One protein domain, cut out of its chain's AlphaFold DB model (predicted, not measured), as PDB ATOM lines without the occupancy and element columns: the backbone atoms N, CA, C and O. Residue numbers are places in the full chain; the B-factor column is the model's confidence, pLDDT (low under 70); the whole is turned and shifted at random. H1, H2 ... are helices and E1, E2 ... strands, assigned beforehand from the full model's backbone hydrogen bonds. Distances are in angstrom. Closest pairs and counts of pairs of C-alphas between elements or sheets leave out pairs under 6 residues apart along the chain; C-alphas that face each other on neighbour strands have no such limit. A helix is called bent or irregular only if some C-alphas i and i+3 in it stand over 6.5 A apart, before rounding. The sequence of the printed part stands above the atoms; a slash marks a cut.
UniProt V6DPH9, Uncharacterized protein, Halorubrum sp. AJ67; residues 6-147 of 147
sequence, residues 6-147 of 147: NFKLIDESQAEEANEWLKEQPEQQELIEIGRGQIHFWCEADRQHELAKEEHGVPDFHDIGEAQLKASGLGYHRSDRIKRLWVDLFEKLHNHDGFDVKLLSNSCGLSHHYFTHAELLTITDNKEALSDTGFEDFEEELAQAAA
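Overview. This is residues 6 to 147 of the 147 residues of an uncharacterized protein of Halorubrum sp. AJ67 (UniProt V6DPH9). A small sheet of three short strands lies near the middle of a mostly helical body; H1 runs away from the sheet, H5 runs back to it, and H2 bridges the far part of H1 and H5. H3 with the loop of residues 53 to 65 makes one end of the long axis, and the hairpin of H6 and H7 makes the other. The printed part has 142 residues, with seven named helices and three named strands in the order E1 H1 H2 H3 E2 H4 H5 E3 H6 H7. The sheet runs E2 E1 E3, antiparallel throughout; the whole is compact, with a radius of gyration of the C-alphas of 15.0 A and spans of 49 by 34 by 27 A.

Arrangement. Start at E1, residues 6 to 9, the inner strand. Edge strand E2, residues 66 to 69, is antiparallel to it at 145 degrees, with N 67 and O 7 at 2.8 A. Edge strand E3, residues 101 to 103, is antiparallel to E1 at 157 degrees, with N 8 and O 102 at 2.8 A. Helices H4, residues 71 to 75, and H5, residues 79 to 94, link E2 to E3 in a split strand-helix-strand unit, two strands running the same way with E1 between them; its crossover is right-handed. H5 is only just on the sheet, with 5 pairs of C-alphas within 10 A, and only grazes it with residues 86 to 94. H1, residues 12 to 24, only grazes the sheet with residues 12 to 18. H2, residues 26 to 33, touches residues 82 to 89 of H5 at a steep tilt of 43 degrees, opposite ways; the closest C-alphas, of Glu 27 and Leu 85, are 5.3 A apart. H6, residues 117 to 123, touches residues 87 to 91 of H5 at a steep tilt of 50 degrees, the same way; the closest C-alphas, of Phe 90 and Ile 123, are 5.4 A apart. H7, residues 135 to 145, forms a helical hairpin with H6; they only just touch, with 3 pairs of C-alphas within 8 A, the closest being those of His 117 and Ala 145 at 4.9 A. H3, residues 44 to 52, is near H1 and apart from H2. Each O i to N i+4 pair is within hydrogen-bond range in H2, H3, H5, H6 and H7, against 7 of 9 in H1 and 0 of 1 in H4, where 1 of 2 O i to N i+3 pairs is.

Along the chain. Find C-alpha 6 at (18.820, 4.490, -46.643), where E1 begins. H1 is 19.8 A long and irregular: C-alphas 13 and 16 are 7.5 A apart. H5, the longest helix, runs 22.6 A from C-alpha 79 at (13.290, -13.112, -51.008). H7 runs 15.2 A to C-alpha 145 at (0.232, -2.635, -46.597).

Size, cuts and confidence. Look to Ala 52 and Ala 147 for the two C-alphas farthest apart, 49.4 A. The printed part has no cut. The links H3 to E2, E3 to H6 and H6 to H7 are long. The model's confidence is under 70 at residues 54 to 61, 75 to 78, 112, 132 to 135 and 147.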
ATOM      1  N   ASN A   6      17.710   3.673 -47.108       90.88
ATOM      2  CA  ASN A   6      18.820   4.490 -46.643       90.88
ATOM      3  C   ASN A   6      18.611   4.766 -45.155       90.88
ATOM      4  O   ASN A   6      17.505   5.083 -44.718       90.88
ATOM      5  N   PHE A   7      19.662   4.631 -44.369       93.19
ATOM      6  CA  PHE A   7      19.602   4.808 -42.925       93.19
ATOM      7  C   PHE A   7      20.937   5.321 -42.422       93.19
ATOM      8  O   PHE A   7      21.933   5.284 -43.140       93.19
ATOM      9  N   LYS A   8      20.950   5.835 -41.199       94.88
ATOM     10  CA  LYS A   8      22.151   6.366 -40.576       94.88
ATOM     11  C   LYS A   8      22.143   6.205 -39.071       94.88
ATOM     12  O   LYS A   8      21.074   6.106 -38.477       94.88
ATOM     13  N   LEU A   9      23.318   6.266 -38.469       95.19
ATOM     14  CA  LEU A   9      23.472   6.515 -37.041       95.19
ATOM     15  C   LEU A   9      23.244   8.005 -36.749       95.19
ATOM     16  O   LEU A   9      23.645   8.865 -37.537       95.19
ATOM     17  N   ILE A  10      22.599   8.329 -35.626       93.19
ATOM     18  CA  ILE A  10      22.541   9.718 -35.143       93.19
ATOM     19  C   ILE A  10      23.936  10.180 -34.719       93.19
ATOM     20  O   ILE A  10      24.328  11.299 -35.050       93.19
ATOM     21  N   ASP A  11      24.678   9.325 -34.014       94.88
ATOM     22  CA  ASP A  11      26.088   9.545 -33.705       94.88
ATOM     23  C   ASP A  11      26.970   8.783 -34.705       94.88
ATOM     24  O   ASP A  11      27.248   7.592 -34.567       94.88
ATOM     25  N   GLU A  12      27.421   9.495 -35.737       94.56
ATOM     26  CA  GLU A  12      28.278   8.956 -36.796       94.56
ATOM     27  C   GLU A  12      29.617   8.406 -36.276       94.56
ATOM     28  O   GLU A  12      30.220   7.543 -36.918       94.56
ATOM     29  N   SER A  13      30.076   8.844 -35.094       94.38
ATOM     30  CA  SER A  13      31.331   8.360 -34.510       94.38
ATOM     31  C   SER A  13      31.267   6.888 -34.089       94.38
ATOM     32  O   SER A  13      32.306   6.247 -33.930       94.38
ATOM     33  N   GLN A  14      30.059   6.329 -33.983       95.38
ATOM     34  CA  GLN A  14      29.819   4.935 -33.618       95.38
ATOM     35  C   GLN A  14      29.852   3.979 -34.818       95.38
ATOM     36  O   GLN A  14      29.695   2.775 -34.631       95.38
ATOM     37  N   ALA A  15      30.061   4.468 -36.048       95.06
ATOM     38  CA  ALA A  15      29.976   3.648 -37.262       95.06
ATOM     39  C   ALA A  15      30.889   2.408 -37.234       95.06
ATOM     40  O   ALA A  15      30.461   1.312 -37.595       95.06
ATOM     41  N   GLU A  16      32.137   2.552 -36.773       94.88
ATOM     42  CA  GLU A  16      33.066   1.418 -36.664       94.88
ATOM     43  C   GLU A  16      32.605   0.396 -35.620       94.88
ATOM     44  O   GLU A  16      32.595  -0.803 -35.897       94.88
ATOM     45  N   GLU A  17      32.172   0.863 -34.449       96.19
ATOM     46  CA  GLU A  17      31.664   0.004 -33.375       96.19
ATOM     47  C   GLU A  17      30.404  -0.753 -33.814       96.19
ATOM     48  O   GLU A  17      30.308  -1.965 -33.613       96.19
ATOM     49  N   ALA A  18      29.477  -0.070 -34.489       96.25
ATOM     50  CA  ALA A  18      28.273  -0.672 -35.046       96.25
ATOM     51  C   ALA A  18      28.599  -1.755 -36.080       96.25
ATOM     52  O   ALA A  18      27.994  -2.827 -36.065       96.25
ATOM     53  N   ASN A  19      29.589  -1.521 -36.945       95.62
ATOM     54  CA  ASN A  19      30.029  -2.515 -37.920       95.62
ATOM     55  C   ASN A  19      30.690  -3.736 -37.268       95.62
ATOM     56  O   ASN A  19      30.439  -4.860 -37.705       95.62
ATOM     57  N   GLU A  20      31.524  -3.552 -36.239       95.69
ATOM     58  CA  GLU A  20      32.105  -4.678 -35.497       95.69
ATOM     59  C   GLU A  20      31.019  -5.498 -34.795       95.69
ATOM     60  O   GLU A  20      30.982  -6.719 -34.938       95.69
ATOM     61  N   TRP A  21      30.063  -4.838 -34.141       97.06
ATOM     62  CA  TRP A  21      28.925  -5.516 -33.526       97.06
ATOM     63  C   TRP A  21      28.052  -6.254 -34.555       97.06
ATOM     64  O   TRP A  21      27.628  -7.388 -34.314       97.06
ATOM     65  N   LEU A  22      27.815  -5.657 -35.732       95.56
ATOM     66  CA  LEU A  22      27.067  -6.287 -36.825       95.56
ATOM     67  C   LEU A  22      27.753  -7.568 -37.305       95.56
ATOM     68  O   LEU A  22      27.069  -8.557 -37.563       95.56
ATOM     69  N   LYS A  23      29.092  -7.598 -37.386       94.38
ATOM     70  CA  LYS A  23      29.847  -8.808 -37.757       94.38
ATOM     71  C   LYS A  23      29.622  -9.959 -36.776       94.38
ATOM     72  O   LYS A  23      29.721 -11.111 -37.182       94.38
ATOM     73  N   GLU A  24      29.296  -9.687 -35.520       95.88
ATOM     74  CA  GLU A  24      29.003 -10.732 -34.535       95.88
ATOM     75  C   GLU A  24      27.577 -11.296 -34.665       95.88
ATOM     76  O   GLU A  24      27.278 -12.352 -34.100       95.88
ATOM     77  N   GLN A  25      26.696 -10.646 -35.436       96.94
ATOM     78  CA  GLN A  25      25.307 -11.076 -35.578       96.94
ATOM     79  C   GLN A  25      25.174 -12.278 -36.529       96.94
ATOM     80  O   GLN A  25      25.637 -12.219 -37.674       96.94
ATOM     81  N   PRO A  26      24.488 -13.366 -36.116       96.44
ATOM     82  CA  PRO A  26      24.271 -14.536 -36.968       96.44
ATOM     83  C   PRO A  26      23.593 -14.212 -38.304       96.44
ATOM     84  O   PRO A  26      23.922 -14.802 -39.329       96.44
ATOM     85  N   GLU A  27      22.665 -13.258 -38.312       96.00
ATOM     86  CA  GLU A  27      21.894 -12.878 -39.493       96.00
ATOM     87  C   GLU A  27      22.764 -12.142 -40.514       96.00
ATOM     88  O   GLU A  27      22.637 -12.367 -41.719       96.00
ATOM     89  N   GLN A  28      23.698 -11.318 -40.032       94.19
ATOM     90  CA  GLN A  28      24.701 -10.659 -40.861       94.19
ATOM     91  C   GLN A  28      25.634 -11.690 -41.506       94.19
ATOM     92  O   GLN A  28      25.870 -11.639 -42.714       94.19
ATOM     93  N   GLN A  29      26.133 -12.650 -40.720       95.00
ATOM     94  CA  GLN A  29      26.975 -13.733 -41.237       95.00
ATOM     95  C   GLN A  29      26.240 -14.536 -42.309       95.00
ATOM     96  O   GLN A  29      26.779 -14.796 -43.385       95.00
ATOM     97  N   GLU A  30      24.969 -14.846 -42.072       93.06
ATOM     98  CA  GLU A  30      24.149 -15.558 -43.040       93.06
ATOM     99  C   GLU A  30      23.946 -14.763 -44.343       93.06
ATOM    100  O   GLU A  30      24.039 -15.346 -45.426       93.06
ATOM    101  N   LEU A  31      23.703 -13.446 -44.274       90.25
ATOM    102  CA  LEU A  31      23.589 -12.578 -45.457       90.25
ATOM    103  C   LEU A  31      24.861 -12.601 -46.318       90.25
ATOM    104  O   LEU A  31      24.773 -12.686 -47.554       90.25
ATOM    105  N   ILE A  32      26.026 -12.589 -45.662       89.50
ATOM    106  CA  ILE A  32      27.340 -12.696 -46.303       89.50
ATOM    107  C   ILE A  32      27.493 -14.073 -46.966       89.50
ATOM    108  O   ILE A  32      27.823 -14.147 -48.152       89.50
ATOM    109  N   GLU A  33      27.184 -15.162 -46.254       89.62
ATOM    110  CA  GLU A  33      27.291 -16.539 -46.761       89.62
ATOM    111  C   GLU A  33      26.425 -16.795 -48.002       89.62
ATOM    112  O   GLU A  33      26.834 -17.503 -48.928       89.62
ATOM    113  N   ILE A  34      25.223 -16.214 -48.056       86.69
ATOM    114  CA  ILE A  34      24.329 -16.346 -49.215       86.69
ATOM    115  C   ILE A  34      24.646 -15.350 -50.343       86.69
ATOM    116  O   ILE A  34      23.934 -15.342 -51.352       86.69
ATOM    117  N   GLY A  35      25.689 -14.523 -50.192       80.56
ATOM    118  CA  GLY A  35      26.166 -13.578 -51.203       80.56
ATOM    119  C   GLY A  35      25.185 -12.441 -51.496       80.56
ATOM    120  O   GLY A  35      25.068 -12.009 -52.644       80.56
ATOM    121  N   ARG A  36      24.423 -11.990 -50.491       78.62
ATOM    122  CA  ARG A  36      23.387 -10.949 -50.649       78.62
ATOM    123  C   ARG A  36      23.764  -9.601 -50.043       78.62
ATOM    124  O   ARG A  36      22.912  -8.721 -49.951       78.62
ATOM    125  N   GLY A  37      25.045  -9.425 -49.742       77.38
ATOM    126  CA  GLY A  37      25.583  -8.218 -49.132       77.38
ATOM    127  C   GLY A  37      25.556  -8.307 -47.614       77.38
ATOM    128  O   GLY A  37      25.432  -9.390 -47.048       77.38
ATOM    129  N   GLN A  38      25.708  -7.157 -46.978       86.50
ATOM    130  CA  GLN A  38      25.802  -7.005 -45.535       86.50
ATOM    131  C   GLN A  38      25.222  -5.632 -45.166       86.50
ATOM    132  O   GLN A  38      25.230  -4.731 -46.011       86.50
ATOM    133  N   ILE A  39      24.722  -5.457 -43.943       90.81
ATOM    134  CA  ILE A  39      24.472  -4.112 -43.409       90.81
ATOM    135  C   ILE A  39      25.824  -3.507 -43.043       90.81
ATOM    136  O   ILE A  39      26.594  -4.132 -42.324       90.81
ATOM    137  N   HIS A  40      26.144  -2.327 -43.559       92.62
ATOM    138  CA  HIS A  40      27.424  -1.675 -43.294       92.62
ATOM    139  C   HIS A  40      27.223  -0.170 -43.251       92.62
ATOM    140  O   HIS A  40      26.701   0.395 -44.213       92.62
ATOM    141  N   PHE A  41      27.633   0.448 -42.149       94.06
ATOM    142  CA  PHE A  41      27.706   1.895 -42.015       94.06
ATOM    143  C   PHE A  41      29.042   2.381 -42.556       94.06
ATOM    144  O   PHE A  41      30.088   1.873 -42.163       94.06
ATOM    145  N   TRP A  42      29.030   3.369 -43.441       93.00
ATOM    146  CA  TRP A  42      30.264   3.971 -43.923       93.00
ATOM    147  C   TRP A  42      31.063   4.560 -42.758       93.00
ATOM    148  O   TRP A  42      30.533   5.322 -41.951       93.00
ATOM    149  N   CYS A  43      32.345   4.220 -42.666       92.69
ATOM    150  CA  CYS A  43      33.259   4.760 -41.665       92.69
ATOM    151  C   CYS A  43      34.395   5.569 -42.305       92.69
ATOM    152  O   CYS A  43      34.521   5.671 -43.528       92.69
ATOM    153  N   GLU A  44      35.254   6.162 -41.473       90.38
ATOM    154  CA  GLU A  44      36.393   6.944 -41.965       90.38
ATOM    155  C   GLU A  44      37.345   6.079 -42.807       90.38
ATOM    156  O   GLU A  44      37.874   6.558 -43.809       90.38
ATOM    157  N   ALA A  45      37.516   4.791 -42.483       87.62
ATOM    158  CA  ALA A  45      38.317   3.885 -43.307       87.62
ATOM    159  C   ALA A  45      37.752   3.741 -44.734       87.62
ATOM    160  O   ALA A  45      38.512   3.844 -45.699       87.62
ATOM    161  N   ASP A  46      36.431   3.591 -44.888       87.50
ATOM    162  CA  ASP A  46      35.785   3.521 -46.207       87.50
ATOM    163  C   ASP A  46      36.002   4.815 -47.003       87.50
ATOM    164  O   ASP A  46      36.310   4.775 -48.196       87.50
ATOM    165  N   ARG A  47      35.925   5.970 -46.327       85.81
ATOM    166  CA  ARG A  47      36.202   7.278 -46.932       85.81
ATOM    167  C   ARG A  47      37.625   7.361 -47.467       85.81
ATOM    168  O   ARG A  47      37.848   7.880 -48.560       85.81
ATOM    169  N   GLN A  48      38.598   6.881 -46.693       85.75
ATOM    170  CA  GLN A  48      39.998   6.884 -47.110       85.75
ATOM    171  C   GLN A  48      40.219   5.968 -48.319       85.75
ATOM    172  O   GLN A  48      40.919   6.371 -49.249       85.75
ATOM    173  N   HIS A  49      39.583   4.791 -48.358       82.88
ATOM    174  CA  HIS A  49      39.636   3.899 -49.520       82.88
ATOM    175  C   HIS A  49      39.016   4.535 -50.775       82.88
ATOM    176  O   HIS A  49      39.635   4.492 -51.843       82.88
ATOM    177  N   GLU A  50      37.857   5.195 -50.646       81.81
ATOM    178  CA  GLU A  50      37.218   5.941 -51.743       81.81
ATOM    179  C   GLU A  50      38.137   7.054 -52.274       81.81
ATOM    180  O   GLU A  50      38.400   7.155 -53.475       81.81
ATOM    181  N   LEU A  51      38.694   7.876 -51.376       82.38
ATOM    182  CA  LEU A  51      39.598   8.977 -51.734       82.38
ATOM    183  C   LEU A  51      40.891   8.485 -52.393       82.38
ATOM    184  O   LEU A  51      41.414   9.143 -53.299       82.38
ATOM    185  N   ALA A  52      41.399   7.332 -51.959       81.62
ATOM    186  CA  ALA A  52      42.564   6.690 -52.551       81.62
ATOM    187  C   ALA A  52      42.265   6.071 -53.929       81.62
ATOM    188  O   ALA A  52      43.207   5.763 -54.664       81.62
ATOM    189  N   LYS A  53      40.982   5.928 -54.306       71.75
ATOM    190  CA  LYS A  53      40.516   5.209 -55.505       71.75
ATOM    191  C   LYS A  53      41.137   3.820 -55.627       71.75
ATOM    192  O   LYS A  53      41.412   3.357 -56.737       71.75
ATOM    193  N   GLU A  54      41.415   3.176 -54.497       63.44
ATOM    194  CA  GLU A  54      41.856   1.788 -54.510       63.44
ATOM    195  C   GLU A  54      40.737   0.973 -55.180       63.44
ATOM    196  O   GLU A  54      39.570   1.118 -54.825       63.44
ATOM    197  N   GLU A  55      41.068   0.204 -56.228       51.41
ATOM    198  CA  GLU A  55      40.129  -0.479 -57.145       51.41
ATOM    199  C   GLU A  55      39.359  -1.644 -56.478       51.41
ATOM    200  O   GLU A  55      39.277  -2.763 -56.993       51.41
ATOM    201  N   HIS A  56      38.788  -1.416 -55.305       48.78
ATOM    202  CA  HIS A  56      38.072  -2.407 -54.523       48.78
ATOM    203  C   HIS A  56      36.646  -1.948 -54.283       48.78
ATOM    204  O   HIS A  56      36.307  -1.579 -53.173       48.78
ATOM    205  N   GLY A  57      35.819  -1.998 -55.337       48.56
ATOM    206  CA  GLY A  57      34.352  -2.047 -55.255       48.56
ATOM    207  C   GLY A  57      33.711  -1.169 -54.180       48.56
ATOM    208  O   GLY A  57      32.783  -1.640 -53.523       48.56
ATOM    209  N   VAL A  58      34.236   0.043 -53.975       51.44
ATOM    210  CA  VAL A  58      33.800   0.905 -52.883       51.44
ATOM    211  C   VAL A  58      32.347   1.282 -53.183       51.44
ATOM    212  O   VAL A  58      32.062   1.747 -54.292       51.44
ATOM    213  N   PRO A  59      31.391   0.972 -52.287       55.31
ATOM    214  CA  PRO A  59      30.012   1.421 -52.449       55.31
ATOM    215  C   PRO A  59      30.016   2.944 -52.559       55.31
ATOM    216  O   PRO A  59      30.815   3.552 -51.855       55.31
ATOM    217  N   ASP A  60      29.146   3.536 -53.388       63.72
ATOM    218  CA  ASP A  60      29.025   4.998 -53.525       63.72
ATOM    219  C   ASP A  60      29.017   5.643 -52.127       63.72
ATOM    220  O   ASP A  60      28.025   5.553 -51.405       63.72
ATOM    221  N   PHE A  61      30.158   6.202 -51.710       65.94
ATOM    222  CA  PHE A  61      30.341   6.709 -50.356       65.94
ATOM    223  C   PHE A  61      29.562   8.016 -50.240       65.94
ATOM    224  O   PHE A  61      29.851   8.975 -50.962       65.94
ATOM    225  N   HIS A  62      28.568   8.043 -49.355       78.62
ATOM    226  CA  HIS A  62      27.768   9.236 -49.100       78.62
ATOM    227  C   HIS A  62      28.381  10.044 -47.957       78.62
ATOM    228  O   HIS A  62      29.172  10.950 -48.211       78.62
ATOM    229  N   ASP A  63      28.072   9.664 -46.721       88.81
ATOM    230  CA  ASP A  63      28.584  10.285 -45.505       88.81
ATOM    231  C   ASP A  63      28.861   9.219 -44.432       88.81
ATOM    232  O   ASP A  63      28.334   8.104 -44.476       88.81
ATOM    233  N   ILE A  64      29.723   9.558 -43.470       91.75
ATOM    234  CA  ILE A  64      30.062   8.673 -42.347       91.75
ATOM    235  C   ILE A  64      28.810   8.414 -41.507       91.75
ATOM    236  O   ILE A  64      27.996   9.305 -41.286       91.75
ATOM    237  N   GLY A  65      28.649   7.178 -41.047       92.19
ATOM    238  CA  GLY A  65      27.492   6.749 -40.275       92.19
ATOM    239  C   GLY A  65      26.240   6.510 -41.114       92.19
ATOM    240  O   GLY A  65      25.267   6.008 -40.559       92.19
ATOM    241  N   GLU A  66      26.237   6.805 -42.418       94.06
ATOM    242  CA  GLU A  66      25.153   6.406 -43.319       94.06
ATOM    243  C   GLU A  66      25.349   4.976 -43.844       94.06
ATOM    244  O   GLU A  66      26.442   4.414 -43.816       94.06
ATOM    245  N   ALA A  67      24.268   4.376 -44.327       92.06
ATOM    246  CA  ALA A  67      24.238   3.045 -44.903       92.06
ATOM    247  C   ALA A  67      23.098   2.919 -45.919       92.06
ATOM    248  O   ALA A  67      22.084   3.626 -45.861       92.06
ATOM    249  N   GLN A  68      23.239   1.968 -46.844       89.75
ATOM    250  CA  GLN A  68      22.245   1.724 -47.882       89.75
ATOM    251  C   GLN A  68      22.040   0.228 -48.154       89.75
ATOM    252  O   GLN A  68      22.983  -0.527 -48.381       89.75
ATOM    253  N   LEU A  69      20.773  -0.190 -48.234       88.69
ATOM    254  CA  LEU A  69      20.360  -1.532 -48.646       88.69
ATOM    255  C   LEU A  69      19.514  -1.491 -49.915       88.69
ATOM    256  O   LEU A  69      18.519  -0.781 -50.003       88.69
ATOM    257  N   LYS A  70      19.856  -2.313 -50.909       87.31
ATOM    258  CA  LYS A  70      19.143  -2.360 -52.194       87.31
ATOM    259  C   LYS A  70      17.931  -3.299 -52.155       87.31
ATOM    260  O   LYS A  70      18.015  -4.448 -52.596       87.31
ATOM    261  N   ALA A  71      16.784  -2.797 -51.700       85.12
ATOM    262  CA  ALA A  71      15.512  -3.526 -51.640       85.12
ATOM    263  C   ALA A  71      15.067  -4.126 -52.986       85.12
ATOM    264  O   ALA A  71      14.560  -5.244 -53.026       85.12
ATOM    265  N   SER A  72      15.336  -3.472 -54.124       79.31
ATOM    266  CA  SER A  72      14.988  -4.050 -55.438       79.31
ATOM    267  C   SER A  72      15.733  -5.362 -55.757       79.31
ATOM    268  O   SER A  72      15.363  -6.068 -56.692       79.31
ATOM    269  N   GLY A  73      16.784  -5.704 -55.001       72.94
ATOM    270  CA  GLY A  73      17.466  -7.001 -55.065       72.94
ATOM    271  C   GLY A  73      16.690  -8.156 -54.415       72.94
ATOM    272  O   GLY A  73      17.023  -9.318 -54.658       72.94
ATOM    273  N   LEU A  74      15.634  -7.863 -53.647       73.50
ATOM    274  CA  LEU A  74      14.781  -8.856 -52.986       73.50
ATOM    275  C   LEU A  74      13.871  -9.620 -53.960       73.50
ATOM    276  O   LEU A  74      13.349 -10.662 -53.591       73.50
ATOM    277  N   GLY A  75      13.700  -9.159 -55.205       59.69
ATOM    278  CA  GLY A  75      12.864  -9.831 -56.215       59.69
ATOM    279  C   GLY A  75      13.454 -11.121 -56.811       59.69
ATOM    280  O   GLY A  75      12.830 -11.741 -57.669       59.69
ATOM    281  N   TYR A  76      14.656 -11.529 -56.395       59.91
ATOM    282  CA  TYR A  76      15.339 -12.738 -56.872       59.91
ATOM    283  C   TYR A  76      15.256 -13.877 -55.832       59.91
ATOM    284  O   TYR A  76      14.822 -13.668 -54.705       59.91
ATOM    285  N   HIS A  77      15.677 -15.100 -56.194       60.03
ATOM    286  CA  HIS A  77      15.630 -16.295 -55.329       60.03
ATOM    287  C   HIS A  77      15.941 -16.018 -53.840       60.03
ATOM    288  O   HIS A  77      16.990 -15.439 -53.538       60.03
ATOM    289  N   ARG A  78      15.087 -16.557 -52.949       67.81
ATOM    290  CA  ARG A  78      15.150 -16.488 -51.468       67.81
ATOM    291  C   ARG A  78      14.741 -15.145 -50.835       67.81
ATOM    292  O   ARG A  78      15.184 -14.860 -49.725       67.81
ATOM    293  N   SER A  79      13.872 -14.377 -51.496       80.81
ATOM    294  CA  SER A  79      13.290 -13.112 -51.008       80.81
ATOM    295  C   SER A  79      12.916 -13.145 -49.526       80.81
ATOM    296  O   SER A  79      13.398 -12.325 -48.757       80.81
ATOM    297  N   ASP A  80      12.125 -14.133 -49.115       86.44
ATOM    298  CA  ASP A  80      11.515 -14.165 -47.780       86.44
ATOM    299  C   ASP A  80      12.553 -14.433 -46.691       86.44
ATOM    300  O   ASP A  80      12.462 -13.906 -45.585       86.44
ATOM    301  N   ARG A  81      13.585 -15.217 -47.021       89.56
ATOM    302  CA  ARG A  81      14.712 -15.467 -46.119       89.56
ATOM    303  C   ARG A  81      15.527 -14.192 -45.922       89.56
ATOM    304  O   ARG A  81      15.825 -13.848 -44.792       89.56
ATOM    305  N   ILE A  82      15.846 -13.484 -47.007       88.69
ATOM    306  CA  ILE A  82      16.634 -12.243 -46.945       88.69
ATOM    307  C   ILE A  82      15.866 -11.156 -46.189       88.69
ATOM    308  O   ILE A  82      16.441 -10.505 -45.327       88.69
ATOM    309  N   LYS A  83      14.565 -11.000 -46.470       89.94
ATOM    310  CA  LYS A  83      13.696 -10.052 -45.758       89.94
ATOM    311  C   LYS A  83      13.715 -10.298 -44.259       89.94
ATOM    312  O   LYS A  83      13.940  -9.356 -43.515       89.94
ATOM    313  N   ARG A  84      13.552 -11.556 -43.833       92.44
ATOM    314  CA  ARG A  84      13.605 -11.911 -42.411       92.44
ATOM    315  C   ARG A  84      14.931 -11.503 -41.774       92.44
ATOM    316  O   ARG A  84      14.911 -10.820 -40.768       92.44
ATOM    317  N   LEU A  85      16.060 -11.840 -42.400       94.00
ATOM    318  CA  LEU A  85      17.382 -11.459 -41.885       94.00
ATOM    319  C   LEU A  85      17.532  -9.936 -41.746       94.00
ATOM    320  O   LEU A  85      18.110  -9.466 -40.775       94.00
ATOM    321  N   TRP A  86      17.011  -9.159 -42.701       93.31
ATOM    322  CA  TRP A  86      17.036  -7.696 -42.614       93.31
ATOM    323  C   TRP A  86      16.157  -7.174 -41.481       93.31
ATOM    324  O   TRP A  86      16.605  -6.325 -40.720       93.31
ATOM    325  N   VAL A  87      14.931  -7.682 -41.365       93.94
ATOM    326  CA  VAL A  87      13.983  -7.294 -40.312       93.94
ATOM    327  C   VAL A  87      14.565  -7.599 -38.931       93.94
ATOM    328  O   VAL A  87      14.584  -6.710 -38.085       93.94
ATOM    329  N   ASP A  88      15.121  -8.796 -38.744       95.88
ATOM    330  CA  ASP A  88      15.749  -9.220 -37.490       95.88
ATOM    331  C   ASP A  88      16.972  -8.342 -37.147       95.88
ATOM    332  O   ASP A  88      17.176  -7.975 -35.991       95.88
ATOM    333  N   LEU A  89      17.787  -7.951 -38.138       95.81
ATOM    334  CA  LEU A  89      18.921  -7.045 -37.909       95.81
ATOM    335  C   LEU A  89      18.481  -5.629 -37.532       95.81
ATOM    336  O   LEU A  89      19.067  -5.052 -36.619       95.81
ATOM    337  N   PHE A  90      17.464  -5.070 -38.198       95.19
ATOM    338  CA  PHE A  90      16.921  -3.760 -37.823       95.19
ATOM    339  C   PHE A  90      16.313  -3.792 -36.422       95.19
ATOM    340  O   PHE A  90      16.587  -2.896 -35.635       95.19
ATOM    341  N   GLU A  91      15.567  -4.844 -36.075       95.12
ATOM    342  CA  GLU A  91      15.042  -5.018 -34.719       95.12
ATOM    343  C   GLU A  91      16.169  -5.008 -33.680       95.12
ATOM    344  O   GLU A  91      16.072  -4.321 -32.664       95.12
ATOM    345  N   LYS A  92      17.266  -5.732 -33.925       96.44
ATOM    346  CA  LYS A  92      18.403  -5.740 -32.997       96.44
ATOM    347  C   LYS A  92      19.132  -4.402 -32.935       96.44
ATOM    348  O   LYS A  92      19.573  -4.037 -31.852       96.44
ATOM    349  N   LEU A  93      19.270  -3.698 -34.060       94.81
ATOM    350  CA  LEU A  93      19.875  -2.364 -34.102       94.81
ATOM    351  C   LEU A  93      19.063  -1.369 -33.267       94.81
ATOM    352  O   LEU A  93      19.643  -0.695 -32.424       94.81
ATOM    353  N   HIS A  94      17.739  -1.335 -33.438       94.19
ATOM    354  CA  HIS A  94      16.851  -0.431 -32.694       94.19
ATOM    355  C   HIS A  94      16.796  -0.745 -31.195       94.19
ATOM    356  O   HIS A  94      16.677   0.155 -30.373       94.19
ATOM    357  N   ASN A  95      16.937  -2.020 -30.822       93.56
ATOM    358  CA  ASN A  95      16.993  -2.444 -29.420       93.56
ATOM    359  C   ASN A  95      18.401  -2.365 -28.801       93.56
ATOM    360  O   ASN A  95      18.585  -2.777 -27.652       93.56
ATOM    361  N   HIS A  96      19.413  -1.903 -29.540       93.81
ATOM    362  CA  HIS A  96      20.765  -1.784 -29.014       93.81
ATOM    363  C   HIS A  96      20.922  -0.471 -28.234       93.81
ATOM    364  O   HIS A  96      20.850   0.607 -28.813       93.81
ATOM    365  N   ASP A  97      21.243  -0.554 -26.939       86.62
ATOM    366  CA  ASP A  97      21.383   0.616 -26.046       86.62
ATOM    367  C   ASP A  97      22.418   1.657 -26.521       86.62
ATOM    368  O   ASP A  97      22.426   2.798 -26.057       86.62
ATOM    369  N   GLY A  98      23.333   1.250 -27.405       85.75
ATOM    370  CA  GLY A  98      24.411   2.089 -27.914       85.75
ATOM    371  C   GLY A  98      24.165   2.720 -29.282       85.75
ATOM    372  O   GLY A  98      24.866   3.675 -29.579       85.75
ATOM    373  N   PHE A  99      23.239   2.226 -30.114       93.00
ATOM    374  CA  PHE A  99      23.123   2.670 -31.513       93.00
ATOM    375  C   PHE A  99      21.751   3.288 -31.782       93.00
ATOM    376  O   PHE A  99      20.750   2.585 -31.820       93.00
ATOM    377  N   ASP A 100      21.705   4.598 -32.022       92.31
ATOM    378  CA  ASP A 100      20.474   5.279 -32.442       92.31
ATOM    379  C   ASP A 100      20.440   5.364 -33.974       92.31
ATOM    380  O   ASP A 100      21.210   6.114 -34.581       92.31
ATOM    381  N   VAL A 101      19.588   4.548 -34.604       93.75
ATOM    382  CA  VAL A 101      19.488   4.426 -36.065       93.75
ATOM    383  C   VAL A 101      18.252   5.156 -36.584       93.75
ATOM    384  O   VAL A 101      17.128   4.915 -36.150       93.75
ATOM    385  N   LYS A 102      18.443   6.001 -37.602       93.56
ATOM    386  CA  LYS A 102      17.367   6.689 -38.322       93.56
ATOM    387  C   LYS A 102      17.275   6.257 -39.778       93.56
ATOM    388  O   LYS A 102      18.262   6.258 -40.505       93.56
ATOM    389  N   LEU A 103      16.062   5.955 -40.220       91.50
ATOM    390  CA  LEU A 103      15.686   5.645 -41.594       91.50
ATOM    391  C   LEU A 103      15.412   6.959 -42.332       91.50
ATOM    392  O   LEU A 103      14.597   7.776 -41.899       91.50
ATOM    393  N   LEU A 104      16.099   7.178 -43.449       87.69
ATOM    394  CA  LEU A 104      16.032   8.431 -44.194       87.69
ATOM    395  C   LEU A 104      14.787   8.488 -45.085       87.69
ATOM    396  O   LEU A 104      14.385   7.490 -45.685       87.69
ATOM    397  N   SER A 105      14.221   9.684 -45.243       77.19
ATOM    398  CA  SER A 105      12.983   9.925 -45.997       77.19
ATOM    399  C   SER A 105      13.061   9.574 -47.481       77.19
ATOM    400  O   SER A 105      12.046   9.355 -48.125       77.19
ATOM    401  N   ASN A 106      14.265   9.503 -48.048       77.25
ATOM    402  CA  ASN A 106      14.491   9.110 -49.440       77.25
ATOM    403  C   ASN A 106      14.524   7.576 -49.645       77.25
ATOM    404  O   ASN A 106      14.924   7.108 -50.715       77.25
ATOM    405  N   SER A 107      14.124   6.790 -48.639       82.56
ATOM    406  CA  SER A 107      14.123   5.323 -48.658       82.56
ATOM    407  C   SER A 107      12.957   4.730 -49.452       82.56
ATOM    408  O   SER A 107      12.033   4.138 -48.897       82.56
ATOM    409  N   CYS A 108      13.020   4.803 -50.781       84.25
ATOM    410  CA  CYS A 108      12.014   4.198 -51.668       84.25
ATOM    411  C   CYS A 108      11.918   2.657 -51.570       84.25
ATOM    412  O   CYS A 108      11.013   2.045 -52.134       84.25
ATOM    413  N   GLY A 109      12.854   2.013 -50.870       83.44
ATOM    414  CA  GLY A 109      12.827   0.591 -50.538       83.44
ATOM    415  C   GLY A 109      11.834   0.209 -49.437       83.44
ATOM    416  O   GLY A 109      11.566  -0.979 -49.297       83.44
ATOM    417  N   LEU A 110      11.265   1.174 -48.703       83.69
ATOM    418  CA  LEU A 110      10.265   0.945 -47.646       83.69
ATOM    419  C   LEU A 110       8.826   0.763 -48.170       83.69
ATOM    420  O   LEU A 110       7.875   0.812 -47.398       83.69
ATOM    421  N   SER A 111       8.645   0.548 -49.473       79.00
ATOM    422  CA  SER A 111       7.316   0.337 -50.056       79.00
ATOM    423  C   SER A 111       6.723  -1.034 -49.701       79.00
ATOM    424  O   SER A 111       7.437  -2.044 -49.627       79.00
ATOM    425  N   HIS A 112       5.393  -1.094 -49.583       69.25
ATOM    426  CA  HIS A 112       4.623  -2.311 -49.291       69.25
ATOM    427  C   HIS A 112       4.785  -3.430 -50.343       69.25
ATOM    428  O   HIS A 112       4.484  -4.596 -50.092       69.25
ATOM    429  N   HIS A 113       5.296  -3.111 -51.537       78.81
ATOM    430  CA  HIS A 113       5.670  -4.120 -52.532       78.81
ATOM    431  C   HIS A 113       6.847  -5.001 -52.083       78.81
ATOM    432  O   HIS A 113       6.996  -6.130 -52.562       78.81
ATOM    433  N   TYR A 114       7.696  -4.498 -51.183       82.44
ATOM    434  CA  TYR A 114       8.873  -5.209 -50.690       82.44
ATOM    435  C   TYR A 114       8.658  -5.815 -49.308       82.44
ATOM    436  O   TYR A 114       9.164  -6.911 -49.070       82.44
ATOM    437  N   PHE A 115       7.883  -5.178 -48.439       86.88
ATOM    438  CA  PHE A 115       7.688  -5.612 -47.057       86.88
ATOM    439  C   PHE A 115       6.211  -5.575 -46.679       86.88
ATOM    440  O   PHE A 115       5.448  -4.741 -47.155       86.88
ATOM    441  N   THR A 116       5.808  -6.493 -45.814       88.81
ATOM    442  CA  THR A 116       4.487  -6.477 -45.187       88.81
ATOM    443  C   THR A 116       4.389  -5.348 -44.161       88.81
ATOM    444  O   THR A 116       5.399  -4.840 -43.680       88.81
ATOM    445  N   HIS A 117       3.164  -5.000 -43.764       87.88
ATOM    446  CA  HIS A 117       2.924  -3.976 -42.744       87.88
ATOM    447  C   HIS A 117       3.703  -4.234 -41.442       87.88
ATOM    448  O   HIS A 117       4.324  -3.326 -40.901       87.88
ATOM    449  N   ALA A 118       3.712  -5.481 -40.958       88.19
ATOM    450  CA  ALA A 118       4.422  -5.842 -39.731       88.19
ATOM    451  C   ALA A 118       5.943  -5.670 -39.871       88.19
ATOM    452  O   ALA A 118       6.577  -5.107 -38.987       88.19
ATOM    453  N   GLU A 119       6.517  -6.093 -41.000       91.88
ATOM    454  CA  GLU A 119       7.952  -5.938 -41.273       91.88
ATOM    455  C   GLU A 119       8.351  -4.459 -41.384       91.88
ATOM    456  O   GLU A 119       9.400  -4.069 -40.878       91.88
ATOM    457  N   LEU A 120       7.503  -3.623 -41.995       89.50
ATOM    458  CA  LEU A 120       7.730  -2.178 -42.077       89.50
ATOM    459  C   LEU A 120       7.731  -1.517 -40.697       89.50
ATOM    460  O   LEU A 120       8.588  -0.675 -40.432       89.50
ATOM    461  N   LEU A 121       6.811  -1.905 -39.810       89.56
ATOM    462  CA  LEU A 121       6.805  -1.406 -38.435       89.56
ATOM    463  C   LEU A 121       8.070  -1.819 -37.683       89.56
ATOM    464  O   LEU A 121       8.644  -0.984 -36.998       89.56
ATOM    465  N   THR A 122       8.553  -3.051 -37.847       92.12
ATOM    466  CA  THR A 122       9.810  -3.479 -37.217       92.12
ATOM    467  C   THR A 122      11.016  -2.713 -37.767       92.12
ATOM    468  O   THR A 122      11.824  -2.209 -36.993       92.12
ATOM    469  N   ILE A 123      11.130  -2.559 -39.092       91.06
ATOM    470  CA  ILE A 123      12.254  -1.838 -39.724       91.06
ATOM    471  C   ILE A 123      12.291  -0.363 -39.307       91.06
ATOM    472  O   ILE A 123      13.367   0.223 -39.210       91.06
ATOM    473  N   THR A 124      11.132   0.248 -39.072       90.00
ATOM    474  CA  THR A 124      11.017   1.676 -38.733       90.00
ATOM    475  C   THR A 124      10.877   1.946 -37.242       90.00
ATOM    476  O   THR A 124      10.601   3.087 -36.876       90.00
ATOM    477  N   ASP A 125      11.046   0.923 -36.405       90.75
ATOM    478  CA  ASP A 125      10.817   0.983 -34.961       90.75
ATOM    479  C   ASP A 125       9.477   1.641 -34.606       90.75
ATOM    480  O   ASP A 125       9.394   2.705 -34.003       90.75
ATOM    481  N   ASN A 126       8.388   1.069 -35.124       87.94
ATOM    482  CA  ASN A 126       7.043   1.620 -34.993       87.94
ATOM    483  C   ASN A 126       6.963   3.109 -35.404       87.94
ATOM    484  O   ASN A 126       6.265   3.909 -34.779       87.94
ATOM    485  N   LYS A 127       7.648   3.453 -36.506       87.31
ATOM    486  CA  LYS A 127       7.794   4.804 -37.082       87.31
ATOM    487  C   LYS A 127       8.747   5.735 -36.324       87.31
ATOM    488  O   LYS A 127       9.052   6.805 -36.849       87.31
ATOM    489  N   GLU A 128       9.238   5.365 -35.143       88.06
ATOM    490  CA  GLU A 128      10.101   6.222 -34.319       88.06
ATOM    491  C   GLU A 128      11.480   6.438 -34.952       88.06
ATOM    492  O   GLU A 128      12.093   7.492 -34.765       88.06
ATOM    493  N   ALA A 129      11.949   5.497 -35.775       88.81
ATOM    494  CA  ALA A 129      13.217   5.613 -36.482       88.81
ATOM    495  C   ALA A 129      13.142   6.472 -37.762       88.81
ATOM    496  O   ALA A 129      14.171   6.713 -38.385       88.81
ATOM    497  N   LEU A 130      11.976   6.953 -38.202       86.69
ATOM    498  CA  LEU A 130      11.882   7.744 -39.437       86.69
ATOM    499  C   LEU A 130      12.460   9.156 -39.264       86.69
ATOM    500  O   LEU A 130      12.202   9.834 -38.273       86.69
ATOM    501  N   SER A 131      13.202   9.636 -40.264       81.81
ATOM    502  CA  SER A 131      13.579  11.050 -40.348       81.81
ATOM    503  C   SER A 131      12.361  11.916 -40.701       81.81
ATOM    504  O   SER A 131      11.593  11.551 -41.596       81.81
ATOM    505  N   ASP A 132      12.241  13.086 -40.065       66.38
ATOM    506  CA  ASP A 132      11.068  13.982 -40.084       66.38
ATOM    507  C   ASP A 132      10.484  14.319 -41.472       66.38
ATOM    508  O   ASP A 132       9.308  14.654 -41.589       66.38
ATOM    509  N   THR A 133      11.269  14.234 -42.548       63.34
ATOM    510  CA  THR A 133      10.850  14.619 -43.907       63.34
ATOM    511  C   THR A 133      10.167  13.513 -44.721       63.34
ATOM    512  O   THR A 133       9.802  13.771 -45.862       63.34
ATOM    513  N   GLY A 134      10.016  12.291 -44.193       58.44
ATOM    514  CA  GLY A 134       9.483  11.128 -44.937       58.44
ATOM    515  C   GLY A 134       8.233  10.490 -44.346       58.44
ATOM    516  O   GLY A 134       7.816   9.424 -44.789       58.44
ATOM    517  N   PHE A 135       7.668  11.110 -43.313       67.12
ATOM    518  CA  PHE A 135       6.611  10.505 -42.515       67.12
ATOM    519  C   PHE A 135       5.288  10.368 -43.286       67.12
ATOM    520  O   PHE A 135       4.651   9.322 -43.215       67.12
ATOM    521  N   GLU A 136       4.890  11.387 -44.057       70.25
ATOM    522  CA  GLU A 136       3.619  11.387 -44.803       70.25
ATOM    523  C   GLU A 136       3.588  10.307 -45.896       70.25
ATOM    524  O   GLU A 136       2.655   9.506 -45.934       70.25
ATOM    525  N   ASP A 137       4.644  10.215 -46.711       70.06
ATOM    526  CA  ASP A 137       4.772   9.188 -47.755       70.06
ATOM    527  C   ASP A 137       4.771   7.768 -47.153       70.06
ATOM    528  O   ASP A 137       4.207   6.831 -47.721       70.06
ATOM    529  N   PHE A 138       5.369   7.593 -45.968       76.31
ATOM    530  CA  PHE A 138       5.394   6.301 -45.286       76.31
ATOM    531  C   PHE A 138       4.041   5.905 -44.680       76.31
ATOM    532  O   PHE A 138       3.687   4.727 -44.696       76.31
ATOM    533  N   GLU A 139       3.256   6.857 -44.167       77.69
ATOM    534  CA  GLU A 139       1.890   6.586 -43.695       77.69
ATOM    535  C   GLU A 139       0.993   6.072 -44.832       77.69
ATOM    536  O   GLU A 139       0.201   5.150 -44.624       77.69
ATOM    537  N   GLU A 140       1.147   6.611 -46.046       77.44
ATOM    538  CA  GLU A 140       0.435   6.108 -47.223       77.44
ATOM    539  C   GLU A 140       0.843   4.667 -47.571       77.44
ATOM    540  O   GLU A 140      -0.024   3.823 -47.818       77.44
ATOM    541  N   GLU A 141       2.141   4.355 -47.542       77.31
ATOM    542  CA  GLU A 141       2.651   2.995 -47.778       77.31
ATOM    543  C   GLU A 141       2.178   2.004 -46.703       77.31
ATOM    544  O   GLU A 141       1.740   0.894 -47.020       77.31
ATOM    545  N   LEU A 142       2.189   2.401 -45.427       75.88
ATOM    546  CA  LEU A 142       1.686   1.568 -44.335       75.88
ATOM    547  C   LEU A 142       0.188   1.294 -44.448       75.88
ATOM    548  O   LEU A 142      -0.241   0.171 -44.162       75.88
ATOM    549  N   ALA A 143      -0.599   2.296 -44.848       78.81
ATOM    550  CA  ALA A 143      -2.033   2.147 -45.062       78.81
ATOM    551  C   ALA A 143      -2.329   1.162 -46.203       78.81
ATOM    552  O   ALA A 143      -3.241   0.344 -46.081       78.81
ATOM    553  N   GLN A 144      -1.534   1.190 -47.276       76.81
ATOM    554  CA  GLN A 144      -1.636   0.226 -48.376       76.81
ATOM    555  C   GLN A 144      -1.242  -1.191 -47.944       76.81
ATOM    556  O   GLN A 144      -1.900  -2.151 -48.334       76.81
ATOM    557  N   ALA A 145      -0.217  -1.336 -47.100       74.94
ATOM    558  CA  ALA A 145       0.232  -2.635 -46.597       74.94
ATOM    559  C   ALA A 145      -0.766  -3.321 -45.638       74.94
ATOM    560  O   ALA A 145      -0.657  -4.528 -45.409       74.94
ATOM    561  N   ALA A 146      -1.683  -2.560 -45.031       71.62
ATOM    562  CA  ALA A 146      -2.677  -3.051 -44.071       71.62
ATOM    563  C   ALA A 146      -4.024  -3.461 -44.704       71.62
ATOM    564  O   ALA A 146      -4.869  -4.021 -43.998       71.62
ATOM    565  N   ALA A 147      -4.238  -3.145 -45.986       66.69
ATOM    566  CA  ALA A 147      -5.479  -3.377 -46.735       66.69
ATOM    567  C   ALA A 147      -5.515  -4.754 -47.418       66.69
ATOM    568  O   ALA A 147      -6.624  -5.340 -47.469       66.69
TER     569      ALA A 147